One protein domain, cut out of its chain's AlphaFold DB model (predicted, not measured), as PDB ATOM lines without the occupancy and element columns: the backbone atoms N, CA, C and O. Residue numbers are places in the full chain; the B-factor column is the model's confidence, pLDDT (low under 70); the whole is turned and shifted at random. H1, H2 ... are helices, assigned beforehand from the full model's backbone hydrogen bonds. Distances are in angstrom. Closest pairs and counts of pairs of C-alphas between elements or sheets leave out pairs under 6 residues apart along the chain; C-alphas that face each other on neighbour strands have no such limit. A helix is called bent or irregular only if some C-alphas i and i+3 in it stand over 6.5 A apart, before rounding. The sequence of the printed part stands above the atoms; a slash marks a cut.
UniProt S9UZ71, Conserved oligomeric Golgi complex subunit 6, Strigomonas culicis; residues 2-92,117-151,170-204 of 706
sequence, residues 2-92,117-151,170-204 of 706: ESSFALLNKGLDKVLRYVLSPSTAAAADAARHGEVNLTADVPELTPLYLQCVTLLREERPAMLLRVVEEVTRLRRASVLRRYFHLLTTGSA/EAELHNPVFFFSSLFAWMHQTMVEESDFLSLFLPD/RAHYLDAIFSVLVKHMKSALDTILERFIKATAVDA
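This is residues 2 to 92, 117 to 151 and 170 to 204 of the 706 residues of the protein "Conserved oligomeric Golgi complex subunit 6" of Strigomonas culicis (UniProt S9UZ71). A long, loose assembly of helices has H4 in its middle: H1 and H3 pack on H4's first part, with its residues 63 to 70, the arm H6a of bent H6 packs on H4's residues 72 to 79 and on H5, and residues 2 to 7 and 194 to 204 stick out at opposite ends. The printed part has 161 residues, six named helices, H1 to H6 in order, no named strand, class all helix, radius of gyration of the C-alphas 20.9 A, spans 84 by 37 by 20 A.

Start at H1, residues 2 to 20; its residues 16 to 20 touch H4, residues 61 to 88, closest at C-alphas Leu 20 and Val 67, 6.7 A, a shallow tilt of 6 degrees. H3, residues 47 to 59, makes a hairpin with H4, closest at C-alphas Leu 56 and Leu 64, 5.7 A. H2, residues 24 to 30, touches no helix. H6, residues 170 to 199, one helix by its hydrogen bonds, is bent, C-alphas 177 and 180 being 7.4 A apart; its arm H6a, residues 170 to 177, touches H4, closest at C-alphas Arg 76 and Ile 177, 4.4 A. H5, residues 123 to 148, touches H6a, closest at C-alphas Leu 145 and Arg 170, 6.5 A. O i to N i+4 pairs are within hydrogen-bond range throughout H1, H3, H5 and H6a, in 23 of 24 in H4, 15 of 16 in arm H6b, residues 180 to 199, and 1 of 3 in H2, where 1 of 4 O i to N i+3 pairs is.

Find C-alpha 2 at (167.770, 178.233, 242.969), where H1 begins; H4 runs 40.5 A, H5 36.3 A, and H6b ends at C-alpha 199, (238.051, 186.732, 218.904).

Look for cuts after residues 92 and 151, with C-alpha gaps of 14.7 A and 8.7 A; the link H2 to H3 is long, and pLDDT is under 70 in 39 residues, among them 22 to 44.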
ATOM      1  N   GLU A   2     167.010 177.066 243.463       61.69
ATOM      2  CA  GLU A   2     167.770 178.233 242.969       61.69
ATOM      3  C   GLU A   2     168.551 178.998 244.058       61.69
ATOM      4  O   GLU A   2     169.682 179.422 243.830       61.69
ATOM      5  N   SER A   3     168.007 179.113 245.276       72.69
ATOM      6  CA  SER A   3     168.684 179.767 246.409       72.69
ATOM      7  C   SER A   3     169.940 179.021 246.881       72.69
ATOM      8  O   SER A   3     170.953 179.647 247.196       72.69
ATOM      9  N   SER A   4     169.899 177.687 246.888       62.91
ATOM     10  CA  SER A   4     171.018 176.811 247.255       62.91
ATOM     11  C   SER A   4     172.144 176.886 246.222       62.91
ATOM     12  O   SER A   4     173.311 177.006 246.590       62.91
ATOM     13  N   PHE A   5     171.794 176.909 244.932       68.69
ATOM     14  CA  PHE A   5     172.750 177.072 243.834       68.69
ATOM     15  C   PHE A   5     173.424 178.455 243.861       68.69
ATOM     16  O   PHE A   5     174.639 178.568 243.702       68.69
ATOM     17  N   ALA A   6     172.670 179.518 244.157       72.38
ATOM     18  CA  ALA A   6     173.224 180.864 244.320       72.38
ATOM     19  C   ALA A   6     174.190 180.978 245.518       72.38
ATOM     20  O   ALA A   6     175.195 181.690 245.440       72.38
ATOM     21  N   LEU A   7     173.909 180.277 246.622       73.31
ATOM     22  CA  LEU A   7     174.796 180.194 247.788       73.31
ATOM     23  C   LEU A   7     176.077 179.409 247.486       73.31
ATOM     24  O   LEU A   7     177.159 179.891 247.823       73.31
ATOM     25  N   LEU A   8     175.964 178.265 246.805       72.50
ATOM     26  CA  LEU A   8     177.106 177.469 246.346       72.50
ATOM     27  C   LEU A   8     178.024 178.308 245.444       72.50
ATOM     28  O   LEU A   8     179.226 178.393 245.680       72.50
ATOM     29  N   ASN A   9     177.440 179.027 244.480       73.62
ATOM     30  CA  ASN A   9     178.170 179.902 243.567       73.62
ATOM     31  C   ASN A   9     178.904 181.034 244.305       73.62
ATOM     32  O   ASN A   9     180.068 181.298 244.012       73.62
ATOM     33  N   LYS A  10     178.269 181.662 245.305       79.94
ATOM     34  CA  LYS A  10     178.922 182.672 246.161       79.94
ATOM     35  C   LYS A  10     180.031 182.078 247.034       79.94
ATOM     36  O   LYS A  10     181.013 182.766 247.308       79.94
ATOM     37  N   GLY A  11     179.869 180.839 247.499       74.12
ATOM     38  CA  GLY A  11     180.894 180.100 248.238       74.12
ATOM     39  C   GLY A  11     182.119 179.817 247.370       74.12
ATOM     40  O   GLY A  11     183.233 180.166 247.754       74.12
ATOM     41  N   LEU A  12     181.901 179.297 246.162       72.31
ATOM     42  CA  LEU A  12     182.943 179.040 245.163       72.31
ATOM     43  C   LEU A  12     183.682 180.321 244.756       72.31
ATOM     44  O   LEU A  12     184.905 180.313 244.658       72.31
ATOM     45  N   ASP A  13     182.978 181.445 244.611       75.38
ATOM     46  CA  ASP A  13     183.613 182.737 244.327       75.38
ATOM     47  C   ASP A  13     184.486 183.235 245.495       75.38
ATOM     48  O   ASP A  13     185.514 183.878 245.270       75.38
ATOM     49  N   LYS A  14     184.118 182.944 246.751       78.62
ATOM     50  CA  LYS A  14     184.969 183.243 247.918       78.62
ATOM     51  C   LYS A  14     186.205 182.349 247.957       78.62
ATOM     52  O   LYS A  14     187.286 182.856 248.238       78.62
ATOM     53  N   VAL A  15     186.051 181.060 247.646       73.06
ATOM     54  CA  VAL A  15     187.168 180.111 247.518       73.06
ATOM     55  C   VAL A  15     188.125 180.567 246.417       73.06
ATOM     56  O   VAL A  15     189.326 180.653 246.650       73.06
ATOM     57  N   LEU A  16     187.602 180.971 245.259       72.81
ATOM     58  CA  LEU A  16     188.395 181.524 244.162       72.81
ATOM     59  C   LEU A  16     189.181 182.771 244.596       72.81
ATOM     60  O   LEU A  16     190.373 182.868 244.329       72.81
ATOM     61  N   ARG A  17     188.543 183.712 245.305       76.62
ATOM     62  CA  ARG A  17     189.232 184.903 245.837       76.62
ATOM     63  C   ARG A  17     190.296 184.553 246.869       76.62
ATOM     64  O   ARG A  17     191.323 185.211 246.888       76.62
ATOM     65  N   TYR A  18     190.060 183.552 247.713       74.69
ATOM     66  CA  TYR A  18     191.050 183.075 248.675       74.69
ATOM     67  C   TYR A  18     192.270 182.466 247.969       74.69
ATOM     68  O   TYR A  18     193.398 182.795 248.312       74.69
ATOM     69  N   VAL A  19     192.045 181.651 246.934       68.38
ATOM     70  CA  VAL A  19     193.102 180.981 246.160       68.38
ATOM     71  C   VAL A  19     193.910 181.960 245.298       68.38
ATOM     72  O   VAL A  19     195.118 181.787 245.138       68.38
ATOM     73  N   LEU A  20     193.254 182.985 244.746       70.38
ATOM     74  CA  LEU A  20     193.883 184.029 243.929       70.38
ATOM     75  C   LEU A  20     194.435 185.198 244.752       70.38
ATOM     76  O   LEU A  20     195.151 186.028 244.197       70.38
ATOM     77  N   SER A  21     194.092 185.317 246.039       72.25
ATOM     78  CA  SER A  21     194.668 186.353 246.889       72.25
ATOM     79  C   SER A  21     196.109 185.948 247.187       72.25
ATOM     80  O   SER A  21     196.308 184.982 247.928       72.25
ATOM     81  N   PRO A  22     197.128 186.651 246.656       56.25
ATOM     82  CA  PRO A  22     198.491 186.418 247.107       56.25
ATOM     83  C   PRO A  22     198.491 186.607 248.625       56.25
ATOM     84  O   PRO A  22     197.862 187.544 249.124       56.25
ATOM     85  N   SER A  23     199.105 185.688 249.367       51.66
ATOM     86  CA  SER A  23     199.224 185.789 250.821       51.66
ATOM     87  C   SER A  23     200.050 187.034 251.160       51.66
ATOM     88  O   SER A  23     201.266 186.988 251.312       51.66
ATOM     89  N   THR A  24     199.396 188.190 251.240       43.84
ATOM     90  CA  THR A  24     200.004 189.476 251.598       43.84
ATOM     91  C   THR A  24     200.485 189.490 253.048       43.84
ATOM     92  O   THR A  24     201.299 190.332 253.415       43.84
ATOM     93  N   ALA A  25     200.030 188.533 253.864       43.53
ATOM     94  CA  ALA A  25     200.442 188.372 255.251       43.53
ATOM     95  C   ALA A  25     201.889 187.859 255.388       43.53
ATOM     96  O   ALA A  25     202.625 188.364 256.229       43.53
ATOM     97  N   ALA A  26     202.338 186.933 254.529       42.88
ATOM     98  CA  ALA A  26     203.691 186.366 254.612       42.88
ATOM     99  C   ALA A  26     204.786 187.360 254.169       42.88
ATOM    100  O   ALA A  26     205.861 187.423 254.765       42.88
ATOM    101  N   ALA A  27     204.493 188.203 253.172       41.53
ATOM    102  CA  ALA A  27     205.408 189.249 252.708       41.53
ATOM    103  C   ALA A  27     205.627 190.367 253.751       41.53
ATOM    104  O   ALA A  27     206.702 190.968 253.798       41.53
ATOM    105  N   ALA A  28     204.629 190.639 254.599       40.72
ATOM    106  CA  ALA A  28     204.710 191.664 255.640       40.72
ATOM    107  C   ALA A  28     205.574 191.238 256.845       40.72
ATOM    108  O   ALA A  28     206.242 192.088 257.435       40.72
ATOM    109  N   ASP A  29     205.602 189.943 257.182       39.72
ATOM    110  CA  ASP A  29     206.437 189.418 258.273       39.72
ATOM    111  C   ASP A  29     207.878 189.112 257.830       39.72
ATOM    112  O   ASP A  29     208.811 189.393 258.583       39.72
ATOM    113  N   ALA A  30     208.114 188.672 256.585       41.69
ATOM    114  CA  ALA A  30     209.474 188.504 256.050       41.69
ATOM    115  C   ALA A  30     210.254 189.838 255.988       41.69
ATOM    116  O   ALA A  30     211.448 189.892 256.282       41.69
ATOM    117  N   ALA A  31     209.564 190.949 255.705       43.25
ATOM    118  CA  ALA A  31     210.155 192.288 255.715       43.25
ATOM    119  C   ALA A  31     210.619 192.758 257.113       43.25
ATOM    120  O   ALA A  31     211.422 193.686 257.208       43.25
ATOM    121  N   ARG A  32     210.143 192.133 258.202       45.97
ATOM    122  CA  ARG A  32     210.498 192.500 259.587       45.97
ATOM    123  C   ARG A  32     211.744 191.794 260.125       45.97
ATOM    124  O   ARG A  32     212.266 192.230 261.150       45.97
ATOM    125  N   HIS A  33     212.236 190.744 259.465       40.66
ATOM    126  CA  HIS A  33     213.356 189.932 259.965       40.66
ATOM    127  C   HIS A  33     214.640 189.994 259.130       40.66
ATOM    128  O   HIS A  33     215.610 189.331 259.475       40.66
ATOM    129  N   GLY A  34     214.711 190.832 258.092       36.69
ATOM    130  CA  GLY A  34     215.964 191.105 257.368       36.69
ATOM    131  C   GLY A  34     216.515 189.940 256.530       36.69
ATOM    132  O   GLY A  34     217.414 190.158 255.722       36.69
ATOM    133  N   GLU A  35     215.960 188.735 256.653       38.78
ATOM    134  CA  GLU A  35     216.178 187.635 255.720       38.78
ATOM    135  C   GLU A  35     215.291 187.837 254.488       38.78
ATOM    136  O   GLU A  35     214.060 187.818 254.563       38.78
ATOM    137  N   VAL A  36     215.918 188.042 253.328       43.47
ATOM    138  CA  VAL A  36     215.222 188.055 252.037       43.47
ATOM    139  C   VAL A  36     214.750 186.630 251.753       43.47
ATOM    140  O   VAL A  36     215.439 185.840 251.111       43.47
ATOM    141  N   ASN A  37     213.570 186.286 252.262       43.31
ATOM    142  CA  ASN A  37     212.932 185.011 251.984       43.31
ATOM    143  C   ASN A  37     212.452 185.032 250.522       43.31
ATOM    144  O   ASN A  37     211.354 185.494 250.209       43.31
ATOM    145  N   LEU A  38     213.304 184.565 249.601       48.09
ATOM    146  CA  LEU A  38     213.060 184.486 248.146       48.09
ATOM    147  C   LEU A  38     211.820 183.640 247.773       48.09
ATOM    148  O   LEU A  38     211.406 183.610 246.613       48.09
ATOM    149  N   THR A  39     211.224 182.958 248.753       45.59
ATOM    150  CA  THR A  39     210.012 182.136 248.672       45.59
ATOM    151  C   THR A  39     208.715 182.896 248.980       45.59
ATOM    152  O   THR A  39     207.644 182.376 248.678       45.59
ATOM    153  N   ALA A  40     208.772 184.128 249.509       46.56
ATOM    154  CA  ALA A  40     207.604 184.865 250.024       46.56
ATOM    155  C   ALA A  40     206.540 185.249 248.968       46.56
ATOM    156  O   ALA A  40     205.438 185.664 249.315       46.56
ATOM    157  N   ASP A  41     206.855 185.109 247.677       49.66
ATOM    158  CA  ASP A  41     205.959 185.421 246.556       49.66
ATOM    159  C   ASP A  41     205.123 184.226 246.065       49.66
ATOM    160  O   ASP A  41     204.326 184.359 245.131       49.66
ATOM    161  N   VAL A  42     205.333 183.044 246.640       57.69
ATOM    162  CA  VAL A  42     204.703 181.800 246.199       57.69
ATOM    163  C   VAL A  42     203.614 181.404 247.199       57.69
ATOM    164  O   VAL A  42     203.886 181.379 248.395       57.69
ATOM    165  N   PRO A  43     202.389 181.058 246.752       60.00
ATOM    166  CA  PRO A  43     201.385 180.508 247.654       60.00
ATOM    167  C   PRO A  43     201.907 179.197 248.253       60.00
ATOM    168  O   PRO A  43     202.147 178.226 247.533       60.00
ATOM    169  N   GLU A  44     202.104 179.174 249.570       66.44
ATOM    170  CA  GLU A  44     202.409 177.939 250.288       66.44
ATOM    171  C   GLU A  44     201.256 176.951 250.081       66.44
ATOM    172  O   GLU A  44     200.084 177.292 250.288       66.44
ATOM    173  N   LEU A  45     201.580 175.726 249.652       70.75
ATOM    174  CA  LEU A  45     200.607 174.650 249.463       70.75
ATOM    175  C   LEU A  45     200.121 174.152 250.827       70.75
ATOM    176  O   LEU A  45     200.507 173.089 251.307       70.75
ATOM    177  N   THR A  46     199.267 174.939 251.474       79.19
ATOM    178  CA  THR A  46     198.584 174.501 252.688       79.19
ATOM    179  C   THR A  46     197.566 173.407 252.341       79.19
ATOM    180  O   THR A  46     196.986 173.421 251.249       79.19
ATOM    181  N   PRO A  47     197.276 172.468 253.262       78.44
ATOM    182  CA  PRO A  47     196.250 171.446 253.043       78.44
ATOM    183  C   PRO A  47     194.889 172.042 252.652       78.44
ATOM    184  O   PRO A  47     194.195 171.496 251.800       78.44
ATOM    185  N   LEU A  48     194.543 173.201 253.225       78.56
ATOM    186  CA  LEU A  48     193.331 173.948 252.891       78.56
ATOM    187  C   LEU A  48     193.350 174.453 251.440       78.56
ATOM    188  O   LEU A  48     192.350 174.336 250.739       78.56
ATOM    189  N   TYR A  49     194.485 174.978 250.971       79.88
ATOM    190  CA  TYR A  49     194.644 175.438 249.590       79.88
ATOM    191  C   TYR A  49     194.464 174.291 248.587       79.88
ATOM    192  O   TYR A  49     193.716 174.431 247.619       79.88
ATOM    193  N   LEU A  50     195.072 173.130 248.853       82.81
ATOM    194  CA  LEU A  50     194.903 171.934 248.022       82.81
ATOM    195  C   LEU A  50     193.447 171.444 248.014       82.81
ATOM    196  O   LEU A  50     192.924 171.149 246.942       82.81
ATOM    197  N   GLN A  51     192.764 171.442 249.164       82.56
ATOM    198  CA  GLN A  51     191.334 171.107 249.251       82.56
ATOM    199  C   GLN A  51     190.448 172.078 248.456       82.56
ATOM    200  O   GLN A  51     189.483 171.670 247.808       82.56
ATOM    201  N   CYS A  52     190.765 173.374 248.470       81.38
ATOM    202  CA  CYS A  52     190.065 174.360 247.649       81.38
ATOM    203  C   CYS A  52     190.259 174.096 246.148       81.38
ATOM    204  O   CYS A  52     189.318 174.251 245.369       81.38
ATOM    205  N   VAL A  53     191.457 173.680 245.738       83.00
ATOM    206  CA  VAL A  53     191.787 173.366 244.339       83.00
ATOM    207  C   VAL A  53     191.114 172.072 243.883       83.00
ATOM    208  O   VAL A  53     190.591 172.039 242.769       83.00
ATOM    209  N   THR A  54     191.063 171.032 244.724       85.75
ATOM    210  CA  THR A  54     190.318 169.797 244.412       85.75
ATOM    211  C   THR A  54     188.827 170.079 244.266       85.75
ATOM    212  O   THR A  54     188.220 169.640 243.295       85.75
ATOM    213  N   LEU A  55     188.259 170.909 245.146       83.00
ATOM    214  CA  LEU A  55     186.857 171.315 245.063       83.00
ATOM    215  C   LEU A  55     186.569 172.121 243.783       83.00
ATOM    216  O   LEU A  55     185.567 171.889 243.114       83.00
ATOM    217  N   LEU A  56     187.463 173.035 243.386       82.25
ATOM    218  CA  LEU A  56     187.341 173.752 242.108       82.25
ATOM    219  C   LEU A  56     187.496 172.825 240.893       82.25
ATOM    220  O   LEU A  56     186.857 173.066 239.869       82.25
ATOM    221  N   ARG A  57     188.324 171.779 240.996       84.50
ATOM    222  CA  ARG A  57     188.499 170.772 239.941       84.50
ATOM    223  C   ARG A  57     187.228 169.966 239.703       84.50
ATOM    224  O   ARG A  57     186.875 169.760 238.547       84.50
ATOM    225  N   GLU A  58     186.569 169.533 240.771       85.31
ATOM    226  CA  GLU A  58     185.353 168.718 240.706       85.31
ATOM    227  C   GLU A  58     184.133 169.548 240.280       85.31
ATOM    228  O   GLU A  58     183.373 169.131 239.410       85.31
ATOM    229  N   GLU A  59     183.977 170.755 240.833       84.19
ATOM    230  CA  GLU A  59     182.738 171.534 240.697       84.19
ATOM    231  C   GLU A  59     182.782 172.594 239.577       84.19
ATOM    232  O   GLU A  59     181.743 172.954 239.016       84.19
ATOM    233  N   ARG A  60     183.959 173.159 239.248       82.12
ATOM    234  CA  ARG A  60     184.093 174.288 238.296       82.12
ATOM    235  C   ARG A  60     185.420 174.295 237.509       82.12
ATOM    236  O   ARG A  60     186.258 175.184 237.712       82.12
ATOM    237  N   PRO A  61     185.582 173.427 236.494       80.62
ATOM    238  CA  PRO A  61     186.834 173.304 235.735       80.62
ATOM    239  C   PRO A  61     187.257 174.595 235.008       80.62
ATOM    240  O   PRO A  61     188.442 174.908 234.924       80.62
ATOM    241  N   ALA A  62     186.302 175.409 234.545       80.94
ATOM    242  CA  ALA A  62     186.606 176.694 233.904       80.94
ATOM    243  C   ALA A  62     187.252 177.714 234.865       80.94
ATOM    244  O   ALA A  62     188.043 178.556 234.441       80.94
ATOM    245  N   MET A  63     186.928 177.653 236.164       79.19
ATOM    246  CA  MET A  63     187.566 178.501 237.177       79.19
ATOM    247  C   MET A  63     188.927 177.952 237.593       79.19
ATOM    248  O   MET A  63     189.836 178.743 237.847       79.19
ATOM    249  N   LEU A  64     189.085 176.625 237.608       82.62
ATOM    250  CA  LEU A  64     190.379 175.988 237.834       82.62
ATOM    251  C   LEU A  64     191.410 176.452 236.797       82.62
ATOM    252  O   LEU A  64     192.509 176.818 237.192       82.62
ATOM    253  N   LEU A  65     191.063 176.518 235.507       83.25
ATOM    254  CA  LEU A  65     191.988 177.006 234.471       83.25
ATOM    255  C   LEU A  65     192.534 178.407 234.786       83.25
ATOM    256  O   LEU A  65     193.744 178.606 234.749       83.25
ATOM    257  N   ARG A  66     191.670 179.344 235.205       82.38
ATOM    258  CA  ARG A  66     192.095 180.697 235.619       82.38
ATOM    259  C   ARG A  66     193.022 180.678 236.832       82.38
ATOM    260  O   ARG A  66     193.969 181.454 236.897       82.38
ATOM    261  N   VAL A  67     192.748 179.804 237.802       82.75
ATOM    262  CA  VAL A  67     193.624 179.606 238.964       82.75
ATOM    263  C   VAL A  67     194.982 179.072 238.527       82.75
ATOM    264  O   VAL A  67     196.004 179.585 238.969       82.75
ATOM    265  N   VAL A  68     195.009 178.069 237.652       84.81
ATOM    266  CA  VAL A  68     196.252 177.466 237.169       84.81
ATOM    267  C   VAL A  68     197.063 178.474 236.351       84.81
ATOM    268  O   VAL A  68     198.276 178.556 236.537       84.81
ATOM    269  N   GLU A  69     196.424 179.284 235.506       85.31
ATOM    270  CA  GLU A  69     197.071 180.387 234.782       85.31
ATOM    271  C   GLU A  69     197.709 181.400 235.740       85.31
ATOM    272  O   GLU A  69     198.870 181.776 235.560       85.31
ATOM    273  N   GLU A  70     196.996 181.802 236.794       83.44
ATOM    274  CA  GLU A  70     197.509 182.768 237.766       83.44
ATOM    275  C   GLU A  70     198.646 182.187 238.618       83.44
ATOM    276  O   GLU A  70     199.670 182.843 238.821       83.44
ATOM    277  N   VAL A  71     198.526 180.932 239.057       84.19
ATOM    278  CA  VAL A  71     199.609 180.222 239.753       84.19
ATOM    279  C   VAL A  71     200.829 180.101 238.842       84.19
ATOM    280  O   VAL A  71     201.935 180.429 239.265       84.19
ATOM    281  N   THR A  72     200.643 179.740 237.571       85.56
ATOM    282  CA  THR A  72     201.721 179.694 236.569       85.56
ATOM    283  C   THR A  72     202.393 181.063 236.425       85.56
ATOM    284  O   THR A  72     203.622 181.153 236.414       85.56
ATOM    285  N   ARG A  73     201.611 182.153 236.389       87.00
ATOM    286  CA  ARG A  73     202.118 183.535 236.333       87.00
ATOM    287  C   ARG A  73     202.956 183.900 237.565       87.00
ATOM    288  O   ARG A  73     204.020 184.504 237.413       87.00
ATOM    289  N   LEU A  74     202.505 183.536 238.767       84.38
ATOM    290  CA  LEU A  74     203.224 183.789 240.023       84.38
ATOM    291  C   LEU A  74     204.510 182.958 240.127       84.38
ATOM    292  O   LEU A  74     205.567 183.495 240.469       84.38
ATOM    293  N   ARG A  75     204.454 181.672 239.764       86.00
ATOM    294  CA  ARG A  75     205.623 180.776 239.747       86.00
ATOM    295  C   ARG A  75     206.663 181.246 238.730       86.00
ATOM    296  O   ARG A  75     207.831 181.375 239.088       86.00
ATOM    297  N   ARG A  76     206.241 181.649 237.523       87.81
ATOM    298  CA  ARG A  76     207.103 182.314 236.525       87.81
ATOM    299  C   ARG A  76     207.816 183.537 237.112       87.81
ATOM    300  O   ARG A  76     209.024 183.679 236.942       87.81
ATOM    301  N   ALA A  77     207.099 184.413 237.819       83.94
ATOM    302  CA  ALA A  77     207.705 185.588 238.448       83.94
ATOM    303  C   ALA A  77     208.728 185.211 239.538       83.94
ATOM    304  O   ALA A  77     209.803 185.806 239.597       83.94
ATOM    305  N   SER A  78     208.434 184.201 240.364       83.88
ATOM    306  CA  SER A  78     209.372 183.678 241.370       83.88
ATOM    307  C   SER A  78     210.642 183.102 240.733       83.88
ATOM    308  O   SER A  78     211.749 183.465 241.136       83.88
ATOM    309  N   VAL A  79     210.502 182.266 239.699       87.94
ATOM    310  CA  VAL A  79     211.635 181.692 238.953       87.94
ATOM    311  C   VAL A  79     212.497 182.795 238.336       87.94
ATOM    312  O   VAL A  79     213.717 182.757 238.478       87.94
ATOM    313  N   LEU A  80     211.891 183.823 237.735       86.81
ATOM    314  CA  LEU A  80     212.634 184.960 237.182       86.81
ATOM    315  C   LEU A  80     213.416 185.730 238.250       86.81
ATOM    316  O   LEU A  80     214.566 186.093 238.018       86.81
ATOM    317  N   ARG A  81     212.839 185.963 239.435       83.94
ATOM    318  CA  ARG A  81     213.576 186.614 240.534       83.94
ATOM    319  C   ARG A  81     214.749 185.757 241.009       83.94
ATOM    320  O   ARG A  81     215.847 186.288 241.157       83.94
ATOM    321  N   ARG A  82     214.543 184.444 241.192       84.50
ATOM    322  CA  ARG A  82     215.618 183.496 241.549       84.50
ATOM    323  C   ARG A  82     216.721 183.473 240.487       84.50
ATOM    324  O   ARG A  82     217.895 183.475 240.840       84.50
ATOM    325  N   TYR A  83     216.349 183.540 239.211       85.62
ATOM    326  CA  TYR A  83     217.287 183.638 238.097       85.62
ATOM    327  C   TYR A  83     218.139 184.914 238.156       85.62
ATOM    328  O   TYR A  83     219.364 184.841 238.107       85.62
ATOM    329  N   PHE A  84     217.524 186.090 238.320       82.81
ATOM    330  CA  PHE A  84     218.280 187.343 238.428       82.81
ATOM    331  C   PHE A  84     219.166 187.388 239.677       82.81
ATOM    332  O   PHE A  84     220.267 187.935 239.629       82.81
ATOM    333  N   HIS A  85     218.725 186.775 240.775       81.06
ATOM    334  CA  HIS A  85     219.543 186.629 241.974       81.06
ATOM    335  C   HIS A  85     220.765 185.727 241.721       81.06
ATOM    336  O   HIS A  85     221.884 186.081 242.082       81.06
ATOM    337  N   LEU A  86     220.591 184.592 241.032       81.38
ATOM    338  CA  LEU A  86     221.705 183.723 240.632       81.38
ATOM    339  C   LEU A  86     222.752 184.486 239.806       81.38
ATOM    340  O   LEU A  86     223.953 184.337 240.044       81.38
ATOM    341  N   LEU A  87     222.293 185.308 238.860       77.25
ATOM    342  CA  LEU A  87     223.170 186.102 238.003       77.25
ATOM    343  C   LEU A  87     223.941 187.176 238.781       77.25
ATOM    344  O   LEU A  87     225.153 187.278 238.612       77.25
ATOM    345  N   THR A  88     223.264 187.936 239.647       72.56
ATOM    346  CA  THR A  88     223.796 189.205 240.187       72.56
ATOM    347  C   THR A  88     224.427 189.107 241.573       72.56
ATOM    348  O   THR A  88     225.388 189.823 241.856       72.56
ATOM    349  N   THR A  89     223.922 188.241 242.449       66.12
ATOM    350  CA  THR A  89     224.339 188.182 243.863       66.12
ATOM    351  C   THR A  89     224.967 186.847 244.253       66.12
ATOM    352  O   THR A  89     225.518 186.738 245.346       66.12
ATOM    353  N   GLY A  90     224.941 185.856 243.356       58.41
ATOM    354  CA  GLY A  90     225.353 184.489 243.664       58.41
ATOM    355  C   GLY A  90     224.287 183.778 244.501       58.41
ATOM    356  O   GLY A  90     223.638 184.357 245.373       58.41
ATOM    357  N   SER A  91     224.035 182.504 244.211       47.94
ATOM    358  CA  SER A  91     223.011 181.751 244.940       47.94
ATOM    359  C   SER A  91     223.578 181.146 246.222       47.94
ATOM    360  O   SER A  91     224.264 180.128 246.166       47.94
ATOM    361  N   ALA A  92     223.216 181.714 247.379       43.25
ATOM    362  CA  ALA A  92     223.412 181.097 248.698       43.25
ATOM    363  C   ALA A  92     222.705 179.738 248.856       43.25
ATOM    364  O   ALA A  92     223.033 178.969 249.755       43.25
ATOM    365  N   GLU A 117     227.498 185.727 236.818       64.25
ATOM    366  CA  GLU A 117     228.043 186.750 235.917       64.25
ATOM    367  C   GLU A 117     229.575 186.868 235.969       64.25
ATOM    368  O   GLU A 117     230.198 187.216 234.965       64.25
ATOM    369  N   ALA A 118     230.212 186.545 237.099       63.44
ATOM    370  CA  ALA A 118     231.671 186.568 237.208       63.44
ATOM    371  C   ALA A 118     232.332 185.494 236.326       63.44
ATOM    372  O   ALA A 118     233.509 185.610 235.982       63.44
ATOM    373  N   GLU A 119     231.576 184.473 235.925       71.38
ATOM    374  CA  GLU A 119     232.041 183.305 235.172       71.38
ATOM    375  C   GLU A 119     231.780 183.427 233.669       71.38
ATOM    376  O   GLU A 119     232.142 182.539 232.905       71.38
ATOM    377  N   LEU A 120     231.241 184.562 233.211       71.75
ATOM    378  CA  LEU A 120     230.924 184.803 231.801       71.75
ATOM    379  C   LEU A 120     232.143 184.727 230.857       71.75
ATOM    380  O   LEU A 120     231.994 184.646 229.639       71.75
ATOM    381  N   HIS A 121     233.353 184.796 231.413       73.12
ATOM    382  CA  HIS A 121     234.614 184.637 230.691       73.12
ATOM    383  C   HIS A 121     234.918 183.171 230.330       73.12
ATOM    384  O   HIS A 121     235.715 182.929 229.426       73.12
ATOM    385  N   ASN A 122     234.280 182.205 231.000       82.62
ATOM    386  CA  ASN A 122     234.335 180.785 230.674       82.62
ATOM    387  C   ASN A 122     232.919 180.297 230.314       82.62
ATOM    388  O   ASN A 122     232.149 179.916 231.200       82.62
ATOM    389  N   PRO A 123     232.554 180.291 229.020       85.19
ATOM    390  CA  PRO A 123     231.187 179.999 228.606       85.19
ATOM    391  C   PRO A 123     230.766 178.560 228.934       85.19
ATOM    392  O   PRO A 123     229.603 178.339 229.253       85.19
ATOM    393  N   VAL A 124     231.693 177.594 228.925       87.25
ATOM    394  CA  VAL A 124     231.395 176.197 229.293       87.25
ATOM    395  C   VAL A 124     230.972 176.118 230.756       87.25
ATOM    396  O   VAL A 124     229.949 175.513 231.072       87.25
ATOM    397  N   PHE A 125     231.720 176.776 231.647       85.50
ATOM    398  CA  PHE A 125     231.386 176.804 233.070       85.50
ATOM    399  C   PHE A 125     230.071 177.546 233.323       85.50
ATOM    400  O   PHE A 125     229.192 177.021 234.006       85.50
ATOM    401  N   PHE A 126     229.901 178.720 232.706       87.00
ATOM    402  CA  PHE A 126     228.679 179.516 232.802       87.00
ATOM    403  C   PHE A 126     227.434 178.708 232.409       87.00
ATOM    404  O   PHE A 126     226.484 178.623 233.190       87.00
ATOM    405  N   PHE A 127     227.439 178.078 231.227       88.25
ATOM    406  CA  PHE A 127     226.299 177.284 230.769       88.25
ATOM    407  C   PHE A 127     226.115 176.006 231.587       88.25
ATOM    408  O   PHE A 127     224.979 175.644 231.867       88.25
ATOM    409  N   SER A 128     227.191 175.356 232.039       88.38
ATOM    410  CA  SER A 128     227.089 174.165 232.891       88.38
ATOM    411  C   SER A 128     226.393 174.482 234.216       88.38
ATOM    412  O   SER A 128     225.444 173.796 234.601       88.38
ATOM    413  N   SER A 129     226.821 175.548 234.893       86.00
ATOM    414  CA  SER A 129     226.227 176.006 236.152       86.00
ATOM    415  C   SER A 129     224.788 176.496 235.958       86.00
ATOM    416  O   SER A 129     223.912 176.194 236.772       86.00
ATOM    417  N   LEU A 130     224.515 177.189 234.846       88.25
ATOM    418  CA  LEU A 130     223.166 177.611 234.481       88.25
ATOM    419  C   LEU A 130     222.238 176.411 234.244       88.25
ATOM    420  O   LEU A 130     221.139 176.372 234.796       88.25
ATOM    421  N   PHE A 131     222.668 175.418 233.463       89.62
ATOM    422  CA  PHE A 131     221.880 174.217 233.191       89.62
ATOM    423  C   PHE A 131     221.641 173.376 234.441       89.62
ATOM    424  O   PHE A 131     220.523 172.897 234.632       89.62
ATOM    425  N   ALA A 132     222.629 173.260 235.329       86.94
ATOM    426  CA  ALA A 132     222.461 172.583 236.611       86.94
ATOM    427  C   ALA A 132     221.399 173.273 237.485       86.94
ATOM    428  O   ALA A 132     220.503 172.612 238.015       86.94
ATOM    429  N   TRP A 133     221.446 174.607 237.589       89.31
ATOM    430  CA  TRP A 133     220.432 175.372 238.318       89.31
ATOM    431  C   TRP A 133     219.041 175.247 237.687       89.31
ATOM    432  O   TRP A 133     218.048 175.071 238.398       89.31
ATOM    433  N   MET A 134     218.951 175.303 236.356       88.19
ATOM    434  CA  MET A 134     217.672 175.152 235.660       88.19
ATOM    435  C   MET A 134     217.098 173.756 235.825       88.19
ATOM    436  O   MET A 134     215.904 173.644 236.074       88.19
ATOM    437  N   HIS A 135     217.921 172.709 235.752       86.12
ATOM    438  CA  HIS A 135     217.493 171.345 236.036       86.12
ATOM    439  C   HIS A 135     216.872 171.242 237.432       86.12
ATOM    440  O   HIS A 135     215.726 170.821 237.558       86.12
ATOM    441  N   GLN A 136     217.591 171.702 238.459       86.88
ATOM    442  CA  GLN A 136     217.107 171.700 239.840       86.88
ATOM    443  C   GLN A 136     215.781 172.464 239.973       86.88
ATOM    444  O   GLN A 136     214.818 171.955 240.541       86.88
ATOM    445  N   THR A 137     215.706 173.664 239.392       87.38
ATOM    446  CA  THR A 137     214.498 174.497 239.455       87.38
ATOM    447  C   THR A 137     213.334 173.838 238.711       87.38
ATOM    448  O   THR A 137     212.213 173.853 239.202       87.38
ATOM    449  N   MET A 138     213.568 173.219 237.551       86.38
ATOM    450  CA  MET A 138     212.535 172.492 236.806       86.38
ATOM    451  C   MET A 138     212.009 171.284 237.583       86.38
ATOM    452  O   MET A 138     210.806 171.034 237.544       86.38
ATOM    453  N   VAL A 139     212.873 170.563 238.305       85.25
ATOM    454  CA  VAL A 139     212.460 169.458 239.183       85.25
ATOM    455  C   VAL A 139     211.588 169.983 240.327       85.25
ATOM    456  O   VAL A 139     210.483 169.482 240.512       85.25
ATOM    457  N   GLU A 140     212.000 171.051 241.012       86.25
ATOM    458  CA  GLU A 140     211.204 171.679 242.082       86.25
ATOM    459  C   GLU A 140     209.828 172.168 241.595       86.25
ATOM    460  O   GLU A 140     208.810 171.992 242.272       86.25
ATOM    461  N   GLU A 141     209.776 172.786 240.412       87.75
ATOM    462  CA  GLU A 141     208.519 173.210 239.788       87.75
ATOM    463  C   GLU A 141     207.670 172.009 239.352       87.75
ATOM    464  O   GLU A 141     206.448 172.032 239.503       87.75
ATOM    465  N   SER A 142     208.294 170.944 238.847       85.06
ATOM    466  CA  SER A 142     207.603 169.710 238.467       85.06
ATOM    467  C   SER A 142     206.979 169.029 239.683       85.06
ATOM    468  O   SER A 142     205.824 168.604 239.615       85.06
ATOM    469  N   ASP A 143     207.698 168.953 240.801       84.75
ATOM    470  CA  ASP A 143     207.206 168.373 242.052       84.75
ATOM    471  C   ASP A 143     206.037 169.192 242.607       84.75
ATOM    472  O   ASP A 143     204.985 168.638 242.942       84.75
ATOM    473  N   PHE A 144     206.161 170.524 242.599       86.25
ATOM    474  CA  PHE A 144     205.063 171.426 242.948       86.25
ATOM    475  C   PHE A 144     203.832 171.194 242.064       86.25
ATOM    476  O   PHE A 144     202.723 171.031 242.577       86.25
ATOM    477  N   LEU A 145     204.011 171.146 240.739       85.12
ATOM    478  CA  LEU A 145     202.911 170.920 239.804       85.12
ATOM    479  C   LEU A 145     202.306 169.525 239.954       85.12
ATOM    480  O   LEU A 145     201.110 169.384 239.747       85.12
ATOM    481  N   SER A 146     203.080 168.518 240.358       83.94
ATOM    482  CA  SER A 146     202.574 167.158 240.599       83.94
ATOM    483  C   SER A 146     201.676 167.098 241.836       83.94
ATOM    484  O   SER A 146     200.667 166.395 241.840       83.94
ATOM    485  N   LEU A 147     202.003 167.873 242.873       83.44
ATOM    486  CA  LEU A 147     201.158 168.025 244.061       83.44
ATOM    487  C   LEU A 147     199.907 168.868 243.771       83.44
ATOM    488  O   LEU A 147     198.825 168.581 244.282       83.44
ATOM    489  N   PHE A 148     200.046 169.910 242.948       82.44
ATOM    490  CA  PHE A 148     198.967 170.845 242.622       82.44
ATOM    491  C   PHE A 148     197.984 170.284 241.573       82.44
ATOM    492  O   PHE A 148     196.764 170.445 241.683       82.44
ATOM    493  N   LEU A 149     198.507 169.574 240.573       83.00
ATOM    494  CA  LEU A 149     197.801 168.922 239.468       83.00
ATOM    495  C   LEU A 149     198.120 167.415 239.462       83.00
ATOM    496  O   LEU A 149     198.832 166.957 238.571       83.00
ATOM    497  N   PRO A 150     197.622 166.628 240.435       74.31
ATOM    498  CA  PRO A 150     197.813 165.185 240.415       74.31
ATOM    499  C   PRO A 150     197.223 164.595 239.131       74.31
ATOM    500  O   PRO A 150     196.088 164.912 238.756       74.31
ATOM    501  N   ASP A 151     198.003 163.738 238.469       64.19
ATOM    502  CA  ASP A 151     197.581 163.040 237.260       64.19
ATOM    503  C   ASP A 151     196.302 162.240 237.544       64.19
ATOM    504  O   ASP A 151     196.198 161.525 238.544       64.19
ATOM    505  N   ARG A 170     201.139 168.767 232.649       77.06
ATOM    506  CA  ARG A 170     202.200 169.332 233.516       77.06
ATOM    507  C   ARG A 170     203.357 169.966 232.728       77.06
ATOM    508  O   ARG A 170     203.821 171.046 233.076       77.06
ATOM    509  N   ALA A 171     203.771 169.318 231.642       75.56
ATOM    510  CA  ALA A 171     204.812 169.788 230.735       75.56
ATOM    511  C   ALA A 171     204.524 171.168 230.113       75.56
ATOM    512  O   ALA A 171     205.418 172.003 230.040       75.56
ATOM    513  N   HIS A 172     203.272 171.441 229.729       80.62
ATOM    514  CA  HIS A 172     202.867 172.727 229.154       80.62
ATOM    515  C   HIS A 172     203.008 173.869 230.172       80.62
ATOM    516  O   HIS A 172     203.450 174.965 229.838       80.62
ATOM    517  N   TYR A 173     202.659 173.619 231.438       82.25
ATOM    518  CA  TYR A 173     202.820 174.618 232.497       82.25
ATOM    519  C   TYR A 173     204.281 174.827 232.883       82.25
ATOM    520  O   TYR A 173     204.676 175.966 233.126       82.25
ATOM    521  N   LEU A 174     205.093 173.764 232.888       83.75
ATOM    522  CA  LEU A 174     206.542 173.897 233.035       83.75
ATOM    523  C   LEU A 174     207.123 174.759 231.915       83.75
ATOM    524  O   LEU A 174     207.771 175.759 232.208       83.75
ATOM    525  N   ASP A 175     206.827 174.463 230.651       83.62
ATOM    526  CA  ASP A 175     207.315 175.277 229.533       83.62
ATOM    527  C   ASP A 175     206.864 176.742 229.661       83.62
ATOM    528  O   ASP A 175     207.673 177.664 229.553       83.62
ATOM    529  N   ALA A 176     205.608 176.979 230.052       85.00
ATOM    530  CA  ALA A 176     205.120 178.325 230.325       85.00
ATOM    531  C   ALA A 176     205.876 179.019 231.477       85.00
ATOM    532  O   ALA A 176     206.111 180.225 231.399       85.00
ATOM    533  N   ILE A 177     206.266 178.331 232.551       87.38
ATOM    534  CA  ILE A 177     207.039 178.945 233.647       87.38
ATOM    535  C   ILE A 177     208.424 179.387 233.153       87.38
ATOM    536  O   ILE A 177     208.880 180.475 233.517       87.38
ATOM    537  N   PHE A 178     209.064 178.593 232.292       87.81
ATOM    538  CA  PHE A 178     210.439 178.824 231.836       87.81
ATOM    539  C   PHE A 178     210.551 179.616 230.520       87.81
ATOM    540  O   PHE A 178     211.631 180.120 230.213       87.81
ATOM    541  N   SER A 179     209.461 179.830 229.778       84.38
ATOM    542  CA  SER A 179     209.490 180.464 228.448       84.38
ATOM    543  C   SER A 179     210.149 181.850 228.408       84.38
ATOM    544  O   SER A 179     210.844 182.205 227.456       84.38
ATOM    545  N   VAL A 180     210.020 182.651 229.470       82.94
ATOM    546  CA  VAL A 180     210.656 183.981 229.533       82.94
ATOM    547  C   VAL A 180     212.184 183.888 229.609       82.94
ATOM    548  O   VAL A 180     212.876 184.768 229.091       82.94
ATOM    549  N   LEU A 181     212.720 182.818 230.201       85.62
ATOM    550  CA  LEU A 181     214.163 182.599 230.298       85.62
ATOM    551  C   LEU A 181     214.787 182.290 228.933       85.62
ATOM    552  O   LEU A 181     215.944 182.652 228.720       85.62
ATOM    553  N   VAL A 182     214.019 181.732 227.985       84.75
ATOM    554  CA  VAL A 182     214.481 181.430 226.617       84.75
ATOM    555  C   VAL A 182     215.063 182.672 225.952       84.75
ATOM    556  O   VAL A 182     216.169 182.639 225.420       84.75
ATOM    557  N   LYS A 183     214.352 183.804 226.022       84.62
ATOM    558  CA  LYS A 183     214.794 185.062 225.394       84.62
ATOM    559  C   LYS A 183     216.103 185.568 225.990       84.62
ATOM    560  O   LYS A 183     216.961 186.063 225.261       84.62
ATOM    561  N   HIS A 184     216.256 185.441 227.305       84.00
ATOM    562  CA  HIS A 184     217.469 185.867 227.989       84.00
ATOM    563  C   HIS A 184     218.647 184.937 227.668       84.00
ATOM    564  O   HIS A 184     219.730 185.413 227.336       84.00
ATOM    565  N   MET A 185     218.424 183.620 227.684       85.06
ATOM    566  CA  MET A 185     219.430 182.630 227.296       85.06
ATOM    567  C   MET A 185     219.871 182.777 225.848       85.06
ATOM    568  O   MET A 185     221.069 182.743 225.580       85.06
ATOM    569  N   LYS A 186     218.926 183.006 224.937       87.19
ATOM    570  CA  LYS A 186     219.214 183.319 223.541       87.19
ATOM    571  C   LYS A 186     220.122 184.540 223.427       87.19
ATOM    572  O   LYS A 186     221.190 184.444 222.839       87.19
ATOM    573  N   SER A 187     219.766 185.648 224.078       85.44
ATOM    574  CA  SER A 187     220.596 186.860 224.066       85.44
ATOM    575  C   SER A 187     221.990 186.644 224.671       85.44
ATOM    576  O   SER A 187     222.960 187.235 224.189       85.44
ATOM    577  N   ALA A 188     222.105 185.833 225.728       84.12
ATOM    578  CA  ALA A 188     223.386 185.500 226.348       84.12
ATOM    579  C   ALA A 188     224.253 184.642 225.414       84.12
ATOM    580  O   ALA A 188     225.434 184.945 225.232       84.12
ATOM    581  N   LEU A 189     223.657 183.626 224.782       86.50
ATOM    582  CA  LEU A 189     224.311 182.787 223.783       86.50
ATOM    583  C   LEU A 189     224.783 183.631 222.597       86.50
ATOM    584  O   LEU A 189     225.973 183.623 222.310       86.50
ATOM    585  N   ASP A 190     223.908 184.437 221.993       86.38
ATOM    586  CA  ASP A 190     224.248 185.304 220.856       86.38
ATOM    587  C   ASP A 190     225.432 186.229 221.187       86.38
ATOM    588  O   ASP A 190     226.362 186.375 220.397       86.38
ATOM    589  N   THR A 191     225.456 186.795 222.398       84.31
ATOM    590  CA  THR A 191     226.561 187.648 222.864       84.31
ATOM    591  C   THR A 191     227.879 186.876 222.981       84.31
ATOM    592  O   THR A 191     228.941 187.408 222.647       84.31
ATOM    593  N   ILE A 192     227.838 185.636 223.476       83.75
ATOM    594  CA  ILE A 192     229.017 184.765 223.590       83.75
ATOM    595  C   ILE A 192     229.504 184.356 222.196       83.75
ATOM    596  O   ILE A 192     230.699 184.473 221.917       83.75
ATOM    597  N   LEU A 193     228.596 183.951 221.305       84.38
ATOM    598  CA  LEU A 193     228.916 183.556 219.933       84.38
ATOM    599  C   LEU A 193     229.490 184.727 219.125       84.38
ATOM    600  O   LEU A 193     230.494 184.561 218.436       84.38
ATOM    601  N   GLU A 194     228.939 185.935 219.262       84.19
ATOM    602  CA  GLU A 194     229.467 187.133 218.596       84.19
ATOM    603  C   GLU A 194     230.894 187.454 219.066       84.19
ATOM    604  O   GLU A 194     231.776 187.749 218.256       84.19
ATOM    605  N   ARG A 195     231.155 187.363 220.379       77.44
ATOM    606  CA  ARG A 195     232.508 187.536 220.937       77.44
ATOM    607  C   ARG A 195     233.467 186.486 220.418       77.44
ATOM    608  O   ARG A 195     234.612 186.808 220.133       77.44
ATOM    609  N   PHE A 196     232.998 185.257 220.286       77.31
ATOM    610  CA  PHE A 196     233.791 184.150 219.796       77.31
ATOM    611  C   PHE A 196     234.156 184.327 218.314       77.31
ATOM    612  O   PHE A 196     235.322 184.203 217.939       77.31
ATOM    613  N   ILE A 197     233.197 184.720 217.469       77.62
ATOM    614  CA  ILE A 197     233.456 185.047 216.057       77.62
ATOM    615  C   ILE A 197     234.438 186.220 215.938       77.62
ATOM    616  O   ILE A 197     235.313 186.202 215.071       77.62
ATOM    617  N   LYS A 198     234.318 187.229 216.811       77.50
ATOM    618  CA  LYS A 198     235.239 188.373 216.858       77.50
ATOM    619  C   LYS A 198     236.637 187.970 217.321       77.50
ATOM    620  O   LYS A 198     237.600 188.311 216.653       77.50
ATOM    621  N   ALA A 199     236.762 187.207 218.403       70.88
ATOM    622  CA  ALA A 199     238.051 186.732 218.904       70.88
ATOM    623  C   ALA A 199     238.781 185.868 217.866       70.88
ATOM    624  O   ALA A 199     239.980 186.011 217.686       70.88
ATOM    625  N   THR A 200     238.042 185.044 217.122       63.16
ATOM    626  CA  THR A 200     238.594 184.255 216.011       63.16
ATOM    627  C   THR A 200     238.840 185.075 214.734       63.16
ATOM    628  O   THR A 200     239.338 184.515 213.762       63.16
ATOM    629  N   ALA A 201     238.445 186.356 214.682       62.22
ATOM    630  CA  ALA A 201     238.662 187.261 213.543       62.22
ATOM    631  C   ALA A 201     239.825 188.242 213.766       62.22
ATOM    632  O   ALA A 201     240.468 188.631 212.799       62.22
ATOM    633  N   VAL A 202     240.093 188.639 215.016       54.12
ATOM    634  CA  VAL A 202     241.101 189.664 215.359       54.12
ATOM    635  C   VAL A 202     242.536 189.224 215.035       54.12
ATOM    636  O   VAL A 202     243.387 190.074 214.818       54.12
ATOM    637  N   ASP A 203     242.810 187.929 214.865       47.06
ATOM    638  CA  ASP A 203     244.131 187.467 214.403       47.06
ATOM    639  C   ASP A 203     244.455 187.845 212.938       47.06
ATOM    640  O   ASP A 203     245.579 187.614 212.490       47.06
ATOM    641  N   ALA A 204     243.504 188.430 212.193       43.50
ATOM    642  CA  ALA A 204     243.739 188.995 210.862       43.50
ATOM    643  C   ALA A 204     244.133 190.483 210.877       43.50
ATOM    644  O   ALA A 204     244.630 190.965 209.866       43.50
TER     645      ALA A 204